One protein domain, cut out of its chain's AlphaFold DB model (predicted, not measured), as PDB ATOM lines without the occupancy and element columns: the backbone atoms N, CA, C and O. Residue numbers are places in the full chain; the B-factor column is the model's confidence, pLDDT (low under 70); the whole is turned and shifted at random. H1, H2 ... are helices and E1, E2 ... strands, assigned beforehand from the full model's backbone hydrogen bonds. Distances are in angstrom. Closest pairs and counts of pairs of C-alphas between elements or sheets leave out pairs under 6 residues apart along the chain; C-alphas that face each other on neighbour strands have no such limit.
ATOM      1  N   ARG A   9      23.008  23.416   2.917       93.06
ATOM      2  CA  ARG A   9      22.081  24.556   2.833       93.06
ATOM      3  C   ARG A   9      22.769  25.740   2.158       93.06
ATOM      4  O   ARG A   9      22.221  26.240   1.183       93.06
ATOM      5  N   LEU A  10      23.976  26.087   2.607       93.56
ATOM      6  CA  LEU A  10      24.770  27.183   2.049       93.56
ATOM      7  C   LEU A  10      25.072  26.977   0.558       93.56
ATOM      8  O   LEU A  10      24.790  27.844  -0.261       93.56
ATOM      9  N   CYS A  11      25.530  25.781   0.170       94.81
ATOM     10  CA  CYS A  11      25.807  25.479  -1.240       94.81
ATOM     11  C   CYS A  11      24.558  25.568  -2.135       94.81
ATOM     12  O   CYS A  11      24.676  25.707  -3.348       94.81
ATOM     13  N   LYS A  12      23.349  25.436  -1.569       93.31
ATOM     14  CA  LYS A  12      22.090  25.572  -2.318       93.31
ATOM     15  C   LYS A  12      21.621  27.019  -2.442       93.31
ATOM     16  O   LYS A  12      20.933  27.307  -3.422       93.31
ATOM     17  N   SER A  13      21.918  27.862  -1.452       93.00
ATOM     18  CA  SER A  13      21.545  29.279  -1.445       93.00
ATOM     19  C   SER A  13      22.534  30.138  -2.231       93.00
ATOM     20  O   SER A  13      22.104  31.071  -2.897       93.00
ATOM     21  N   ASN A  14      23.825  29.794  -2.239       94.38
ATOM     22  CA  ASN A  14      24.814  30.477  -3.070       94.38
ATOM     23  C   ASN A  14      24.701  30.011  -4.539       94.38
ATOM     24  O   ASN A  14      24.918  28.836  -4.860       94.38
ATOM     25  N   ARG A  15      24.349  30.935  -5.448       95.56
ATOM     26  CA  ARG A  15      24.136  30.655  -6.883       95.56
ATOM     27  C   ARG A  15      25.394  30.110  -7.568       95.56
ATOM     28  O   ARG A  15      25.264  29.194  -8.383       95.56
ATOM     29  N   MET A  16      26.569  30.637  -7.226       95.19
ATOM     30  CA  MET A  16      27.850  30.262  -7.831       95.19
ATOM     31  C   MET A  16      28.247  28.844  -7.423       95.19
ATOM     32  O   MET A  16      28.413  27.982  -8.289       95.19
ATOM     33  N   MET A  17      28.242  28.552  -6.116       96.38
ATOM     34  CA  MET A  17      28.493  27.199  -5.606       96.38
ATOM     35  C   MET A  17      27.524  26.185  -6.219       96.38
ATOM     36  O   MET A  17      27.931  25.111  -6.659       96.38
ATOM     37  N   LYS A  18      26.228  26.519  -6.295       95.38
ATOM     38  CA  LYS A  18      25.208  25.649  -6.898       95.38
ATOM     39  C   LYS A  18      25.495  25.356  -8.374       95.38
ATOM     40  O   LYS A  18      25.209  24.245  -8.822       95.38
ATOM     41  N   GLY A  19      26.008  26.331  -9.124       95.25
ATOM     42  CA  GLY A  19      26.446  26.165 -10.511       95.25
ATOM     43  C   GLY A  19      27.599  25.168 -10.621       95.25
ATOM     44  O   GLY A  19      27.454  24.138 -11.278       95.25
ATOM     45  N   ILE A  20      28.672  25.399  -9.862       94.81
ATOM     46  CA  ILE A  20      29.866  24.538  -9.842       94.81
ATOM     47  C   ILE A  20      29.507  23.109  -9.419       94.81
ATOM     48  O   ILE A  20      29.897  22.144 -10.072       94.81
ATOM     49  N   GLN A  21      28.665  22.938  -8.394       94.19
ATOM     50  CA  GLN A  21      28.217  21.609  -7.971       94.19
ATOM     51  C   GLN A  21      27.398  20.878  -9.043       94.19
ATOM     52  O   GLN A  21      27.414  19.645  -9.093       94.19
ATOM     53  N   LYS A  22      26.645  21.598  -9.887       92.62
ATOM     54  CA  LYS A  22      25.940  20.977 -11.020       92.62
ATOM     55  C   LYS A  22      26.930  20.487 -12.072       92.62
ATOM     56  O   LYS A  22      26.712  19.407 -12.612       92.62
ATOM     57  N   GLU A  23      27.980  21.251 -12.351       90.44
ATOM     58  CA  GLU A  23      29.028  20.890 -13.313       90.44
ATOM     59  C   GLU A  23      29.867  19.708 -12.821       90.44
ATOM     60  O   GLU A  23      29.954  18.698 -13.517       90.44
ATOM     61  N   ASP A  24      30.369  19.758 -11.585       87.88
ATOM     62  CA  ASP A  24      31.136  18.666 -10.966       87.88
ATOM     63  C   ASP A  24      30.309  17.368 -10.902       87.88
ATOM     64  O   ASP A  24      30.792  16.265 -11.171       87.88
ATOM     65  N   ARG A  25      28.993  17.481 -10.664       86.69
ATOM     66  CA  ARG A  25      28.081  16.331 -10.711       86.69
ATOM     67  C   ARG A  25      27.951  15.715 -12.108       86.69
ATOM     68  O   ARG A  25      27.731  14.507 -12.180       86.69
ATOM     69  N   LYS A  26      28.056  16.485 -13.196       83.88
ATOM     70  CA  LYS A  26      28.026  15.935 -14.570       83.88
ATOM     71  C   LYS A  26      29.279  15.113 -14.869       83.88
ATOM     72  O   LYS A  26      29.195  14.121 -15.580       83.88
ATOM     73  N   GLN A  27      30.412  15.488 -14.280       72.75
ATOM     74  CA  GLN A  27      31.679  14.763 -14.414       72.75
ATOM     75  C   GLN A  27      31.711  13.467 -13.582       72.75
ATOM     76  O   GLN A  27      32.611  12.641 -13.734       72.75
ATOM     77  N   TYR A  28      30.719  13.248 -12.710       71.94
ATOM     78  CA  TYR A  28      30.629  12.057 -11.873       71.94
ATOM     79  C   TYR A  28      30.394  10.788 -12.707       71.94
ATOM     80  O   TYR A  28      29.271  10.487 -13.118       71.94
ATOM     81  N   LYS A  29      31.439   9.970 -12.858       69.00
ATOM     82  CA  LYS A  29      31.313   8.584 -13.322       69.00
ATOM     83  C   LYS A  29      30.937   7.673 -12.150       69.00
ATOM     84  O   LYS A  29      31.506   7.761 -11.059       69.00
ATOM     85  N   LYS A  30      29.953   6.787 -12.352       71.06
ATOM     86  CA  LYS A  30      29.503   5.832 -11.323       71.06
ATOM     87  C   LYS A  30      30.516   4.692 -11.184       71.06
ATOM     88  O   LYS A  30      30.298   3.597 -11.682       71.06
ATOM     89  N   ILE A  31      31.594   4.955 -10.457       75.38
ATOM     90  CA  ILE A  31      32.555   3.934 -10.031       75.38
ATOM     91  C   ILE A  31      31.993   3.267  -8.766       75.38
ATOM     92  O   ILE A  31      31.570   3.952  -7.824       75.38
ATOM     93  N   ARG A  32      31.874   1.933  -8.787       66.88
ATOM     94  CA  ARG A  32      31.446   1.128  -7.629       66.88
ATOM     95  C   ARG A  32      32.651   0.892  -6.705       66.88
ATOM     96  O   ARG A  32      33.781   0.890  -7.170       66.88
ATOM     97  N   GLY A  33      32.394   0.690  -5.413       64.88
ATOM     98  CA  GLY A  33      33.438   0.502  -4.396       64.88
ATOM     99  C   GLY A  33      33.816   1.783  -3.642       64.88
ATOM    100  O   GLY A  33      33.302   2.867  -3.934       64.88
ATOM    101  N   GLY A  34      34.681   1.625  -2.637       60.53
ATOM    102  CA  GLY A  34      35.201   2.698  -1.782       60.53
ATOM    103  C   GLY A  34      34.286   3.023  -0.597       60.53
ATOM    104  O   GLY A  34      33.082   3.237  -0.756       60.53
ATOM    105  N   GLY A  35      34.852   3.087   0.612       65.75
ATOM    106  CA  GLY A  35      34.132   3.424   1.849       65.75
ATOM    107  C   GLY A  35      33.477   4.818   1.851       65.75
ATOM    108  O   GLY A  35      32.582   5.086   2.658       65.75
ATOM    109  N   ALA A  36      33.850   5.697   0.913       77.38
ATOM    110  CA  ALA A  36      33.307   7.044   0.769       77.38
ATOM    111  C   ALA A  36      31.835   7.055   0.291       77.38
ATOM    112  O   ALA A  36      31.479   6.629  -0.818       77.38
ATOM    113  N   LYS A  37      30.946   7.615   1.125       79.62
ATOM    114  CA  LYS A  37      29.487   7.691   0.879       79.62
ATOM    115  C   LYS A  37      28.964   9.116   0.665       79.62
ATOM    116  O   LYS A  37      27.837   9.290   0.164       79.62
ATOM    117  N   ALA A  38      29.734  10.133   1.058       86.44
ATOM    118  CA  ALA A  38      29.314  11.524   0.985       86.44
ATOM    119  C   ALA A  38      29.492  12.077  -0.435       86.44
ATOM    120  O   ALA A  38      30.530  11.929  -1.075       86.44
ATOM    121  N   LYS A  39      28.419  12.690  -0.944       88.69
ATOM    122  CA  LYS A  39      28.416  13.403  -2.225       88.69
ATOM    123  C   LYS A  39      28.540  14.887  -1.906       88.69
ATOM    124  O   LYS A  39      27.521  15.572  -1.797       88.69
ATOM    125  N   ILE A  40      29.773  15.305  -1.649       93.62
ATOM    126  CA  ILE A  40      30.162  16.693  -1.417       93.62
ATOM    127  C   ILE A  40      31.005  17.075  -2.630       93.62
ATOM    128  O   ILE A  40      32.050  16.477  -2.859       93.62
ATOM    129  N   TYR A  41      30.459  17.964  -3.452       93.62
ATOM    130  CA  TYR A  41      31.018  18.356  -4.746       93.62
ATOM    131  C   TYR A  41      31.820  19.646  -4.610       93.62
ATOM    132  O   TYR A  41      31.592  20.390  -3.650       93.62
ATOM    133  N   LYS A  42      32.695  19.924  -5.584       95.19
ATOM    134  CA  LYS A  42      33.479  21.165  -5.634       95.19
ATOM    135  C   LYS A  42      32.578  22.394  -5.497       95.19
ATOM    136  O   LYS A  42      31.454  22.422  -6.005       95.19
ATOM    137  N   VAL A  43      33.073  23.397  -4.779       96.88
ATOM    138  CA  VAL A  43      32.378  24.679  -4.567       96.88
ATOM    139  C   VAL A  43      33.181  25.874  -5.060       96.88
ATOM    140  O   VAL A  43      32.705  26.994  -4.950       96.88
ATOM    141  N   VAL A  44      34.373  25.638  -5.604       96.50
ATOM    142  CA  VAL A  44      35.223  26.659  -6.214       96.50
ATOM    143  C   VAL A  44      35.633  26.234  -7.619       96.50
ATOM    144  O   VAL A  44      35.681  25.039  -7.923       96.50
ATOM    145  N   LYS A  45      35.942  27.218  -8.462       94.50
ATOM    146  CA  LYS A  45      36.595  27.027  -9.761       94.50
ATOM    147  C   LYS A  45      37.823  27.930  -9.868       94.50
ATOM    148  O   LYS A  45      37.900  28.944  -9.175       94.50
ATOM    149  N   LEU A  46      38.763  27.562 -10.739       92.12
ATOM    150  CA  LEU A  46      39.918  28.409 -11.043       92.12
ATOM    151  C   LEU A  46      39.457  29.786 -11.531       92.12
ATOM    152  O   LEU A  46      38.537  29.885 -12.344       92.12
ATOM    153  N   ASN A  47      40.106  30.833 -11.030       83.25
ATOM    154  CA  ASN A  47      39.918  32.188 -11.513       83.25
ATOM    155  C   ASN A  47      40.499  32.312 -12.932       83.25
ATOM    156  O   ASN A  47      41.679  32.035 -13.147       83.25
ATOM    157  N   GLU A  48      39.668  32.723 -13.888       72.00
ATOM    158  CA  GLU A  48      40.010  32.799 -15.316       72.00
ATOM    159  C   GLU A  48      41.085  33.865 -15.605       72.00
ATOM    160  O   GLU A  48      41.847  33.706 -16.552       72.00
ATOM    161  N   GLY A  49      41.209  34.901 -14.761       59.91
ATOM    162  CA  GLY A  49      42.206  35.974 -14.920       59.91
ATOM    163  C   GLY A  49      43.544  35.762 -14.193       59.91
ATOM    164  O   GLY A  49      44.515  36.443 -14.497       59.91
ATOM    165  N   SER A  50      43.619  34.838 -13.226       64.94
ATOM    166  CA  SER A  50      44.861  34.508 -12.506       64.94
ATOM    167  C   SER A  50      44.742  33.129 -11.854       64.94
ATOM    168  O   SER A  50      44.393  32.978 -10.678       64.94
ATOM    169  N   SER A  51      44.973  32.085 -12.655       80.94
ATOM    170  CA  SER A  51      44.827  30.693 -12.216       80.94
ATOM    171  C   SER A  51      45.954  30.226 -11.290       80.94
ATOM    172  O   SER A  51      45.755  29.294 -10.509       80.94
ATOM    173  N   PHE A  52      47.126  30.861 -11.383       93.94
ATOM    174  CA  PHE A  52      48.313  30.547 -10.594       93.94
ATOM    175  C   PHE A  52      49.103  31.813 -10.255       93.94
ATOM    176  O   PHE A  52      49.331  32.644 -11.132       93.94
ATOM    177  N   VAL A  53      49.550  31.929  -9.005       94.31
ATOM    178  CA  VAL A  53      50.455  32.990  -8.545       94.31
ATOM    179  C   VAL A  53      51.619  32.351  -7.797       94.31
ATOM    180  O   VAL A  53      51.405  31.590  -6.851       94.31
ATOM    181  N   ASN A  54      52.851  32.678  -8.184       92.81
ATOM    182  CA  ASN A  54      54.021  32.323  -7.390       92.81
ATOM    183  C   ASN A  54      54.454  33.507  -6.521       92.81
ATOM    184  O   ASN A  54      54.794  34.568  -7.035       92.81
ATOM    185  N   GLY A 233      58.324  26.393   0.988       91.69
ATOM    186  CA  GLY A 233      56.895  26.659   1.026       91.69
ATOM    187  C   GLY A 233      56.083  25.581   0.329       91.69
ATOM    188  O   GLY A 233      56.551  24.469   0.086       91.69
ATOM    189  N   ARG A 234      54.852  25.928  -0.042       94.38
ATOM    190  CA  ARG A 234      53.892  24.972  -0.589       94.38
ATOM    191  C   ARG A 234      52.972  25.579  -1.637       94.38
ATOM    192  O   ARG A 234      52.740  26.789  -1.641       94.38
ATOM    193  N   TYR A 235      52.420  24.729  -2.500       96.62
ATOM    194  CA  TYR A 235      51.192  25.067  -3.209       96.62
ATOM    195  C   TYR A 235      50.018  24.937  -2.237       96.62
ATOM    196  O   TYR A 235      50.004  24.053  -1.378       96.62
ATOM    197  N   LEU A 236      49.072  25.861  -2.342       97.75
ATOM    198  CA  LEU A 236      47.836  25.864  -1.573       97.75
ATOM    199  C   LEU A 236      46.731  26.551  -2.380       97.75
ATOM    200  O   LEU A 236      46.985  27.247  -3.368       97.75
ATOM    201  N   THR A 237      45.483  26.342  -1.981       98.38
ATOM    202  CA  THR A 237      44.332  26.996  -2.604       98.38
ATOM    203  C   THR A 237      43.951  28.254  -1.842       98.38
ATOM    204  O   THR A 237      43.581  28.172  -0.672       98.38
ATOM    205  N   VAL A 238      43.998  29.405  -2.521       98.25
ATOM    206  CA  VAL A 238      43.477  30.675  -2.008       98.25
ATOM    207  C   VAL A 238      42.136  30.965  -2.674       98.25
ATOM    208  O   VAL A 238      42.072  31.049  -3.901       98.25
ATOM    209  N   ALA A 239      41.057  31.123  -1.910       97.69
ATOM    210  CA  ALA A 239      39.715  31.264  -2.474       97.69
ATOM    211  C   ALA A 239      38.887  32.396  -1.863       97.69
ATOM    212  O   ALA A 239      38.989  32.714  -0.685       97.69
ATOM    213  N   ASN A 240      37.963  32.931  -2.650       96.75
ATOM    214  CA  ASN A 240      36.814  33.662  -2.144       96.75
ATOM    215  C   ASN A 240      35.581  32.766  -2.321       96.75
ATOM    216  O   ASN A 240      35.097  32.563  -3.435       96.75
ATOM    217  N   LEU A 241      35.083  32.180  -1.228       96.75
ATOM    218  CA  LEU A 241      33.957  31.245  -1.279       96.75
ATOM    219  C   LEU A 241      32.635  31.944  -1.616       96.75
ATOM    220  O   LEU A 241      31.764  31.313  -2.220       96.75
ATOM    221  N   PHE A 242      32.502  33.238  -1.310       93.00
ATOM    222  CA  PHE A 242      31.326  34.025  -1.680       93.00
ATOM    223  C   PHE A 242      31.172  34.098  -3.207       93.00
ATOM    224  O   PHE A 242      30.102  33.778  -3.731       93.00
ATOM    225  N   THR A 243      32.259  34.401  -3.929       94.00
ATOM    226  CA  THR A 243      32.288  34.416  -5.408       94.00
ATOM    227  C   THR A 243      32.585  33.048  -6.031       94.00
ATOM    228  O   THR A 243      32.427  32.868  -7.239       94.00
ATOM    229  N   SER A 244      32.978  32.063  -5.215       96.12
ATOM    230  CA  SER A 244      33.411  30.721  -5.631       96.12
ATOM    231  C   SER A 244      34.622  30.711  -6.578       96.12
ATOM    232  O   SER A 244      34.807  29.768  -7.355       96.12
ATOM    233  N   GLN A 245      35.454  31.751  -6.514       96.06
ATOM    234  CA  GLN A 245      36.712  31.832  -7.251       96.06
ATOM    235  C   GLN A 245      37.864  31.334  -6.384       96.06
ATOM    236  O   GLN A 245      37.919  31.614  -5.186       96.06
ATOM    237  N   ALA A 246      38.775  30.587  -6.996       97.31
ATOM    238  CA  ALA A 246      39.982  30.093  -6.363       97.31
ATOM    239  C   ALA A 246      41.204  30.299  -7.265       97.31
ATOM    240  O   ALA A 246      41.133  30.181  -8.486       97.31
ATOM    241  N   THR A 247      42.339  30.559  -6.632       97.69
ATOM    242  CA  THR A 247      43.647  30.734  -7.254       97.69
ATOM    243  C   THR A 247      44.602  29.766  -6.579       97.69
ATOM    244  O   THR A 247      44.603  29.619  -5.353       97.69
ATOM    245  N   VAL A 248      45.404  29.068  -7.378       97.75
ATOM    246  CA  VAL A 248      46.488  28.247  -6.842       97.75
ATOM    247  C   VAL A 248      47.654  29.168  -6.543       97.75
ATOM    248  O   VAL A 248      48.083  29.922  -7.411       97.75
ATOM    249  N   VAL A 249      48.162  29.129  -5.317       97.12
ATOM    250  CA  VAL A 249      49.295  29.965  -4.924       97.12
ATOM    251  C   VAL A 249      50.427  29.087  -4.442       97.12
ATOM    252  O   VAL A 249      50.214  28.215  -3.602       97.12
ATOM    253  N   ARG A 250      51.634  29.336  -4.949       95.50
ATOM    254  CA  ARG A 250      52.863  28.850  -4.325       95.50
ATOM    255  C   ARG A 250      53.318  29.909  -3.322       95.50
ATOM    256  O   ARG A 250      53.792  30.966  -3.725       95.50
ATOM    257  N   ALA A 251      53.127  29.652  -2.029       95.69
ATOM    258  CA  ALA A 251      53.433  30.601  -0.955       95.69
ATOM    259  C   ALA A 251      54.601  30.099  -0.092       95.69
ATOM    260  O   ALA A 251      54.647  28.896   0.189       95.69
ATOM    261  N   PRO A 252      55.530  30.976   0.329       94.81
ATOM    262  CA  PRO A 252      56.587  30.598   1.260       94.81
ATOM    263  C   PRO A 252      56.009  30.314   2.654       94.81
ATOM    264  O   PRO A 252      55.028  30.940   3.071       94.81
ATOM    265  N   TYR A 253      56.631  29.387   3.383       94.00
ATOM    266  CA  TYR A 253      56.309  29.172   4.794       94.00
ATOM    267  C   TYR A 253      56.591  30.448   5.600       94.00
ATOM    268  O   TYR A 253      57.498  31.217   5.284       94.00
ATOM    269  N   GLY A 254      55.781  30.707   6.626       95.62
ATOM    270  CA  GLY A 254      55.888  31.912   7.453       95.62
ATOM    271  C   GLY A 254      55.224  33.164   6.862       95.62
ATOM    272  O   GLY A 254      55.139  34.181   7.549       95.62
ATOM    273  N   MET A 255      54.701  33.129   5.627       96.62
ATOM    274  CA  MET A 255      53.893  34.237   5.104       96.62
ATOM    275  C   MET A 255      52.581  34.354   5.889       96.62
ATOM    276  O   MET A 255      51.842  33.379   6.006       96.62
ATOM    277  N   ARG A 256      52.252  35.556   6.380       97.81
ATOM    278  CA  ARG A 256      50.988  35.807   7.094       97.81
ATOM    279  C   ARG A 256      49.781  35.513   6.206       97.81
ATOM    280  O   ARG A 256      49.686  36.025   5.088       97.81
ATOM    281  N   ILE A 257      48.816  34.761   6.736       97.88
ATOM    282  CA  ILE A 257      47.630  34.313   5.991       97.88
ATOM    283  C   ILE A 257      46.777  35.496   5.525       97.88
ATOM    284  O   ILE A 257      46.327  35.528   4.381       97.88
ATOM    285  N   ARG A 258      46.594  36.513   6.378       96.81
ATOM    286  CA  ARG A 258      45.842  37.729   6.016       96.81
ATOM    287  C   ARG A 258      46.522  38.507   4.891       96.81
ATOM    288  O   ARG A 258      45.860  38.885   3.933       96.81
ATOM    289  N   THR A 259      47.844  38.658   4.954       96.56
ATOM    290  CA  THR A 259      48.627  39.302   3.890       96.56
ATOM    291  C   THR A 259      48.518  38.538   2.570       96.56
ATOM    292  O   THR A 259      48.388  39.154   1.515       96.56
ATOM    293  N   LEU A 260      48.540  37.202   2.618       97.31
ATOM    294  CA  LEU A 260      48.315  36.359   1.445       97.31
ATOM    295  C   LEU A 260      46.917  36.586   0.847       97.31
ATOM    296  O   LEU A 260      46.801  36.795  -0.358       97.31
ATOM    297  N   LEU A 261      45.863  36.591   1.669       96.38
ATOM    298  CA  LEU A 261      44.493  36.844   1.205       96.38
ATOM    299  C   LEU A 261      44.335  38.210   0.549       96.38
ATOM    300  O   LEU A 261      43.796  38.300  -0.553       96.38
ATOM    301  N   GLU A 262      44.830  39.254   1.206       96.06
ATOM    302  CA  GLU A 262      44.725  40.627   0.716       96.06
ATOM    303  C   GLU A 262      45.495  40.824  -0.594       96.06
ATOM    304  O   GLU A 262      45.011  41.520  -1.482       96.06
ATOM    305  N   LYS A 263      46.642  40.152  -0.775       95.38
ATOM    306  CA  LYS A 263      47.387  40.164  -2.046       95.38
ATOM    307  C   LYS A 263      46.608  39.552  -3.213       95.38
ATOM    308  O   LYS A 263      46.785  40.003  -4.339       95.38
ATOM    309  N   ILE A 264      45.796  38.520  -2.968       95.56
ATOM    310  CA  ILE A 264      45.099  37.780  -4.035       95.56
ATOM    311  C   ILE A 264      43.690  38.330  -4.296       95.56
ATOM    312  O   ILE A 264      43.283  38.437  -5.449       95.56
ATOM    313  N   TYR A 265      42.939  38.677  -3.248       95.44
ATOM    314  CA  TYR A 265      41.524  39.070  -3.342       95.44
ATOM    315  C   TYR A 265      41.215  40.456  -2.759       95.44
ATOM    316  O   TYR A 265      40.045  40.848  -2.714       95.44
ATOM    317  N   GLY A 266      42.227  41.198  -2.300       95.56
ATOM    318  CA  GLY A 266      42.029  42.449  -1.575       95.56
ATOM    319  C   GLY A 266      41.394  42.239  -0.199       95.56
ATOM    320  O   GLY A 266      41.005  41.134   0.184       95.56
ATOM    321  N   LYS A 267      41.275  43.327   0.563       95.06
ATOM    322  CA  LYS A 267      40.586  43.315   1.856       95.06
ATOM    323  C   LYS A 267      39.073  43.198   1.646       95.06
ATOM    324  O   LYS A 267      38.483  44.005   0.935       95.06
ATOM    325  N   GLN A 268      38.440  42.233   2.310       94.44
ATOM    326  CA  GLN A 268      36.997  41.976   2.224       94.44
ATOM    327  C   GLN A 268      36.325  42.282   3.569       94.44
ATOM    328  O   GLN A 268      36.321  41.446   4.464       94.44
ATOM    329  N   ALA A 269      35.774  43.488   3.741       89.62
ATOM    330  CA  ALA A 269      35.274  43.952   5.043       89.62
ATOM    331  C   ALA A 269      34.057  43.170   5.579       89.62
ATOM    332  O   ALA A 269      33.866  43.090   6.788       89.62
ATOM    333  N   SER A 270      33.235  42.602   4.693       90.56
ATOM    334  CA  SER A 270      32.025  41.846   5.045       90.56
ATOM    335  C   SER A 270      32.250  40.338   5.185       90.56
ATOM    336  O   SER A 270      31.316  39.615   5.533       90.56
ATOM    337  N   LEU A 271      33.463  39.854   4.902       95.00
ATOM    338  CA  LEU A 271      33.810  38.437   4.938       95.00
ATOM    339  C   LEU A 271      34.850  38.173   6.022       95.00
ATOM    340  O   LEU A 271      35.692  39.009   6.340       95.00
ATOM    341  N   GLU A 272      34.812  36.968   6.566       96.25
ATOM    342  CA  GLU A 272      35.791  36.492   7.526       96.25
ATOM    343  C   GLU A 272      36.862  35.664   6.807       96.25
ATOM    344  O   GLU A 272      36.593  34.983   5.812       96.25
ATOM    345  N   ALA A 273      38.101  35.770   7.284       97.31
ATOM    346  CA  ALA A 273      39.231  35.012   6.769       97.31
ATOM    347  C   ALA A 273      39.297  33.649   7.466       97.31
ATOM    348  O   ALA A 273      39.250  33.583   8.693       97.31
ATOM    349  N   TYR A 274      39.470  32.586   6.688       98.06
ATOM    350  CA  TYR A 274      39.593  31.209   7.156       98.06
ATOM    351  C   TYR A 274      40.848  30.546   6.591       98.06
ATOM    352  O   TYR A 274      41.264  30.833   5.465       98.06
ATOM    353  N   CYS A 275      41.407  29.601   7.338       98.12
ATOM    354  CA  CYS A 275      42.471  28.724   6.865       98.12
ATOM    355  C   CYS A 275      42.348  27.313   7.441       98.12
ATOM    356  O   CYS A 275      41.600  27.076   8.385       98.12
ATOM    357  N   GLY A 276      43.060  26.358   6.847       96.62
ATOM    358  CA  GLY A 276      43.149  24.994   7.364       96.62
ATOM    359  C   GLY A 276      43.550  23.976   6.304       96.62
ATOM    360  O   GLY A 276      44.008  24.325   5.215       96.62
ATOM    361  N   GLY A 277      43.332  22.695   6.605       94.88
ATOM    362  CA  GLY A 277      43.632  21.592   5.686       94.88
ATOM    363  C   GLY A 277      42.684  21.504   4.480       94.88
ATOM    364  O   GLY A 277      42.970  20.785   3.529       94.88
ATOM    365  N   GLY A 278      41.561  22.221   4.509       96.25
ATOM    366  CA  GLY A 278      40.512  22.233   3.488       96.25
ATOM    367  C   GLY A 278      39.241  22.865   4.051       96.25
ATOM    368  O   GLY A 278      39.133  23.059   5.259       96.25
ATOM    369  N   ILE A 279      38.238  23.166   3.226       97.12
ATOM    370  CA  ILE A 279      37.033  23.862   3.723       97.12
ATOM    371  C   ILE A 279      36.121  22.966   4.566       97.12
ATOM    372  O   ILE A 279      35.165  23.449   5.165       97.12
ATOM    373  N   MET A 280      36.383  21.658   4.596       96.31
ATOM    374  CA  MET A 280      35.729  20.720   5.511       96.31
ATOM    375  C   MET A 280      36.398  20.673   6.895       96.31
ATOM    376  O   MET A 280      35.826  20.088   7.811       96.31
ATOM    377  N   ASN A 281      37.578  21.282   7.042       94.56
ATOM    378  CA  ASN A 281      38.354  21.379   8.276       94.56
ATOM    379  C   ASN A 281      39.158  22.697   8.274       94.56
ATOM    380  O   ASN A 281      40.378  22.696   8.093       94.56
ATOM    381  N   ALA A 282      38.446  23.818   8.414       96.19
ATOM    382  CA  ALA A 282      39.012  25.166   8.449       96.19
ATOM    383  C   ALA A 282      38.538  25.941   9.684       96.19
ATOM    384  O   ALA A 282      37.453  25.694  10.211       96.19
ATOM    385  N   HIS A 283      39.333  26.898  10.140       95.81
ATOM    386  CA  HIS A 283      39.025  27.764  11.275       95.81
ATOM    387  C   HIS A 283      39.230  29.237  10.905       95.81
ATOM    388  O   HIS A 283      39.935  29.527   9.933       95.81
ATOM    389  N   PRO A 284      38.586  30.169  11.633       96.62
ATOM    390  CA  PRO A 284      38.863  31.590  11.490       96.62
ATOM    391  C   PRO A 284      40.341  31.894  11.722       96.62
ATOM    392  O   PRO A 284      40.916  31.433  12.705       96.62
ATOM    393  N   VAL A 285      40.933  32.694  10.838       96.69
ATOM    394  CA  VAL A 285      42.354  33.058  10.898       96.69
ATOM    395  C   VAL A 285      42.627  33.874  12.156       96.69
ATOM    396  O   VAL A 285      42.048  34.955  12.334       96.69
ATOM    397  N   THR A 286      43.548  33.412  12.997       95.19
ATOM    398  CA  THR A 286      43.960  34.148  14.198       95.19
ATOM    399  C   THR A 286      44.982  35.237  13.864       95.19
ATOM    400  O   THR A 286      45.492  35.348  12.743       95.19
ATOM    401  N   GLU A 287      45.238  36.140  14.811       92.44
ATOM    402  CA  GLU A 287      46.248  37.174  14.613       92.44
ATOM    403  C   GLU A 287      47.650  36.556  14.530       92.44
ATOM    404  O   GLU A 287      48.036  35.738  15.358       92.44
ATOM    405  N   GLY A 288      48.417  36.944  13.508       93.62
ATOM    406  CA  GLY A 288      49.776  36.440  13.302       93.62
ATOM    407  C   GLY A 288      49.871  35.044  12.686       93.62
ATOM    408  O   GLY A 288      50.984  34.595  12.446       93.62
ATOM    409  N   GLU A 289      48.749  34.388  12.374       97.25
ATOM    410  CA  GLU A 289      48.764  33.062  11.756       97.25
ATOM    411  C   GLU A 289      49.419  33.090  10.365       97.25
ATOM    412  O   GLU A 289      49.145  33.963   9.525       97.25
ATOM    413  N   CYS A 290      50.301  32.121  10.126       97.69
ATOM    414  CA  CYS A 290      51.162  32.047   8.953       97.69
ATOM    415  C   CYS A 290      50.953  30.744   8.177       97.69
ATOM    416  O   CYS A 290      50.474  29.749   8.708       97.69
ATOM    417  N   VAL A 291      51.344  30.753   6.903       97.06
ATOM    418  CA  VAL A 291      51.389  29.550   6.071       97.06
ATOM    419  C   VAL A 291      52.409  28.569   6.649       97.06
ATOM    420  O   VAL A 291      53.588  28.896   6.775       97.06
ATOM    421  N   ASP A 292      51.957  27.353   6.933       94.81
ATOM    422  CA  ASP A 292      52.774  26.218   7.360       94.81
ATOM    423  C   ASP A 292      52.436  24.956   6.534       94.81
ATOM    424  O   ASP A 292      51.710  25.017   5.535       94.81
ATOM    425  N   VAL A 293      52.956  23.801   6.953       92.44
ATOM    426  CA  VAL A 293      52.743  22.466   6.360       92.44
ATOM    427  C   VAL A 293      51.329  21.880   6.546       92.44
ATOM    428  O   VAL A 293      50.909  20.982   5.803       92.44
ATOM    429  N   HIS A 294      50.501  22.459   7.410       93.62
ATOM    430  CA  HIS A 294      49.118  22.052   7.660       93.62
ATOM    431  C   HIS A 294      48.081  22.883   6.875       93.62
ATOM    432  O   HIS A 294      46.976  22.400   6.615       93.62
ATOM    433  N   ILE A 295      48.437  24.092   6.421       96.31
ATOM    434  CA  ILE A 295      47.542  24.988   5.663       96.31
ATOM    435  C   ILE A 295      47.512  24.693   4.148       96.31
ATOM    436  O   ILE A 295      48.343  25.169   3.379       96.31
ATOM    437  N   ASN A 296      46.486  23.970   3.694       96.88
ATOM    438  CA  ASN A 296      46.187  23.723   2.270       96.88
ATOM    439  C   ASN A 296      45.164  24.699   1.677       96.88
ATOM    440  O   ASN A 296      45.069  24.856   0.457       96.88
ATOM    441  N   PHE A 297      44.356  25.310   2.539       98.19
ATOM    442  CA  PHE A 297      43.296  26.236   2.182       98.19
ATOM    443  C   PHE A 297      43.473  27.546   2.931       98.19
ATOM    444  O   PHE A 297      43.684  27.557   4.142       98.19
ATOM    445  N   VAL A 298      43.291  28.639   2.205       98.31
ATOM    446  CA  VAL A 298      43.170  29.990   2.734       98.31
ATOM    447  C   VAL A 298      42.012  30.651   1.990       98.31
ATOM    448  O   VAL A 298      41.938  30.570   0.767       98.31
ATOM    449  N   GLY A 299      41.071  31.296   2.672       97.75
ATOM    450  CA  GLY A 299      39.966  31.908   1.945       97.75
ATOM    451  C   GLY A 299      39.078  32.855   2.723       97.75
ATOM    452  O   GLY A 299      39.060  32.852   3.947       97.75
ATOM    453  N   TYR A 300      38.307  33.643   1.979       97.94
ATOM    454  CA  TYR A 300      37.219  34.452   2.518       97.94
ATOM    455  C   TYR A 300      35.888  33.709   2.447       97.94
ATOM    456  O   TYR A 300      35.587  33.048   1.447       97.94
ATOM    457  N   GLN A 301      35.075  33.854   3.490       96.12
ATOM    458  CA  GLN A 301      33.732  33.287   3.571       96.12
ATOM    459  C   GLN A 301      32.837  34.131   4.485       96.12
ATOM    460  O   GLN A 301      33.316  34.820   5.383       96.12
ATOM    461  N   GLU A 302      31.525  34.074   4.261       94.06
ATOM    462  CA  GLU A 302      30.550  34.621   5.206       94.06
ATOM    463  C   GLU A 302      30.644  33.886   6.558       94.06
ATOM    464  O   GLU A 302      30.752  32.657   6.563       94.06
TER     465      GLU A 302
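Overview. This is residues 9 to 54 and 233 to 302 of the 375 residues of the protein "4Fe-4S dicluster domain-containing protein" of Anaerosporobacter mobilis DSM 15930 (UniProt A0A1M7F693). A strongly twisted sheet of six strands has one helix, H3, over one face, while H1 and H2 form a small corner away from the sheet; from the long link after H2, residues 29 to 38 stick out. The printed part has 116 residues, in the order H1 H2 E1 E2 E3 H3 E4 E5 E6, of mixed class. The mixed sheet runs E1 E3 E2 E6 E4 E5. The whole is compact, with a radius of gyration of the C-alphas of 14.9 A and spans of 43 by 29 by 26 A.

Along the chain. The strands are E1, residues 52 to 54; E2, 233 to 240, 21.5 A long, from C-alpha 233 at (56.895, 26.659, 1.026); E3, 245 to 252, 21.7 A; E4, 272 to 278, 15.6 A; E5, 281 to 284; and E6, 297 to 301, ending at C-alpha 301 at (33.732, 33.287, 3.571). The helices are H1, residues 9 to 13, H2, 15 to 26, 17.1 A, and H3, 257 to 265, 12.1 A.

Arrangement. E2 and E3, a hairpin, are antiparallel, with N 247 and O 238 at 2.8 A. E2 and E6 are parallel, with N 239 and O 298 at 2.9 A. E6 and E4 are antiparallel, with N 274 and O 299 at 2.8 A. E4 and E5, a hairpin, have N 283 and O 275 at 2.9 A. Edge strand E1 is parallel to E3, with N 53 and O 248 at 3.0 A. H3 is on the sheet at a height of 7.5 A; its closest C-alphas to E6 are Leu 261 and Gly 299, 6.7 A. E3, H3 and E4 make a split strand-helix-strand unit, two strands of one sheet that are not neighbours, joined through a helix, with E2 and E6 between them in the sheet, its crossover right-handed. H1 and H2 only just touch, only at the corner, with 3 pairs of C-alphas within 8 A, the closest Cys 11 and Met 17, 5.4 A. In H1, H2 and H3 every O i to N i+4 pair is within hydrogen-bond range.

Size, cuts and confidence. The farthest C-alphas, of Arg 32 and Gly 288, are 45.0 A apart. Residues 55 to 232 are not printed, and C-alphas 54 and 233 are 10.5 A apart across that cut. The links H2 to E1 and E5 to E6 are long. Residues 29, 32 to 35 and 49 to 50 have pLDDT under 70.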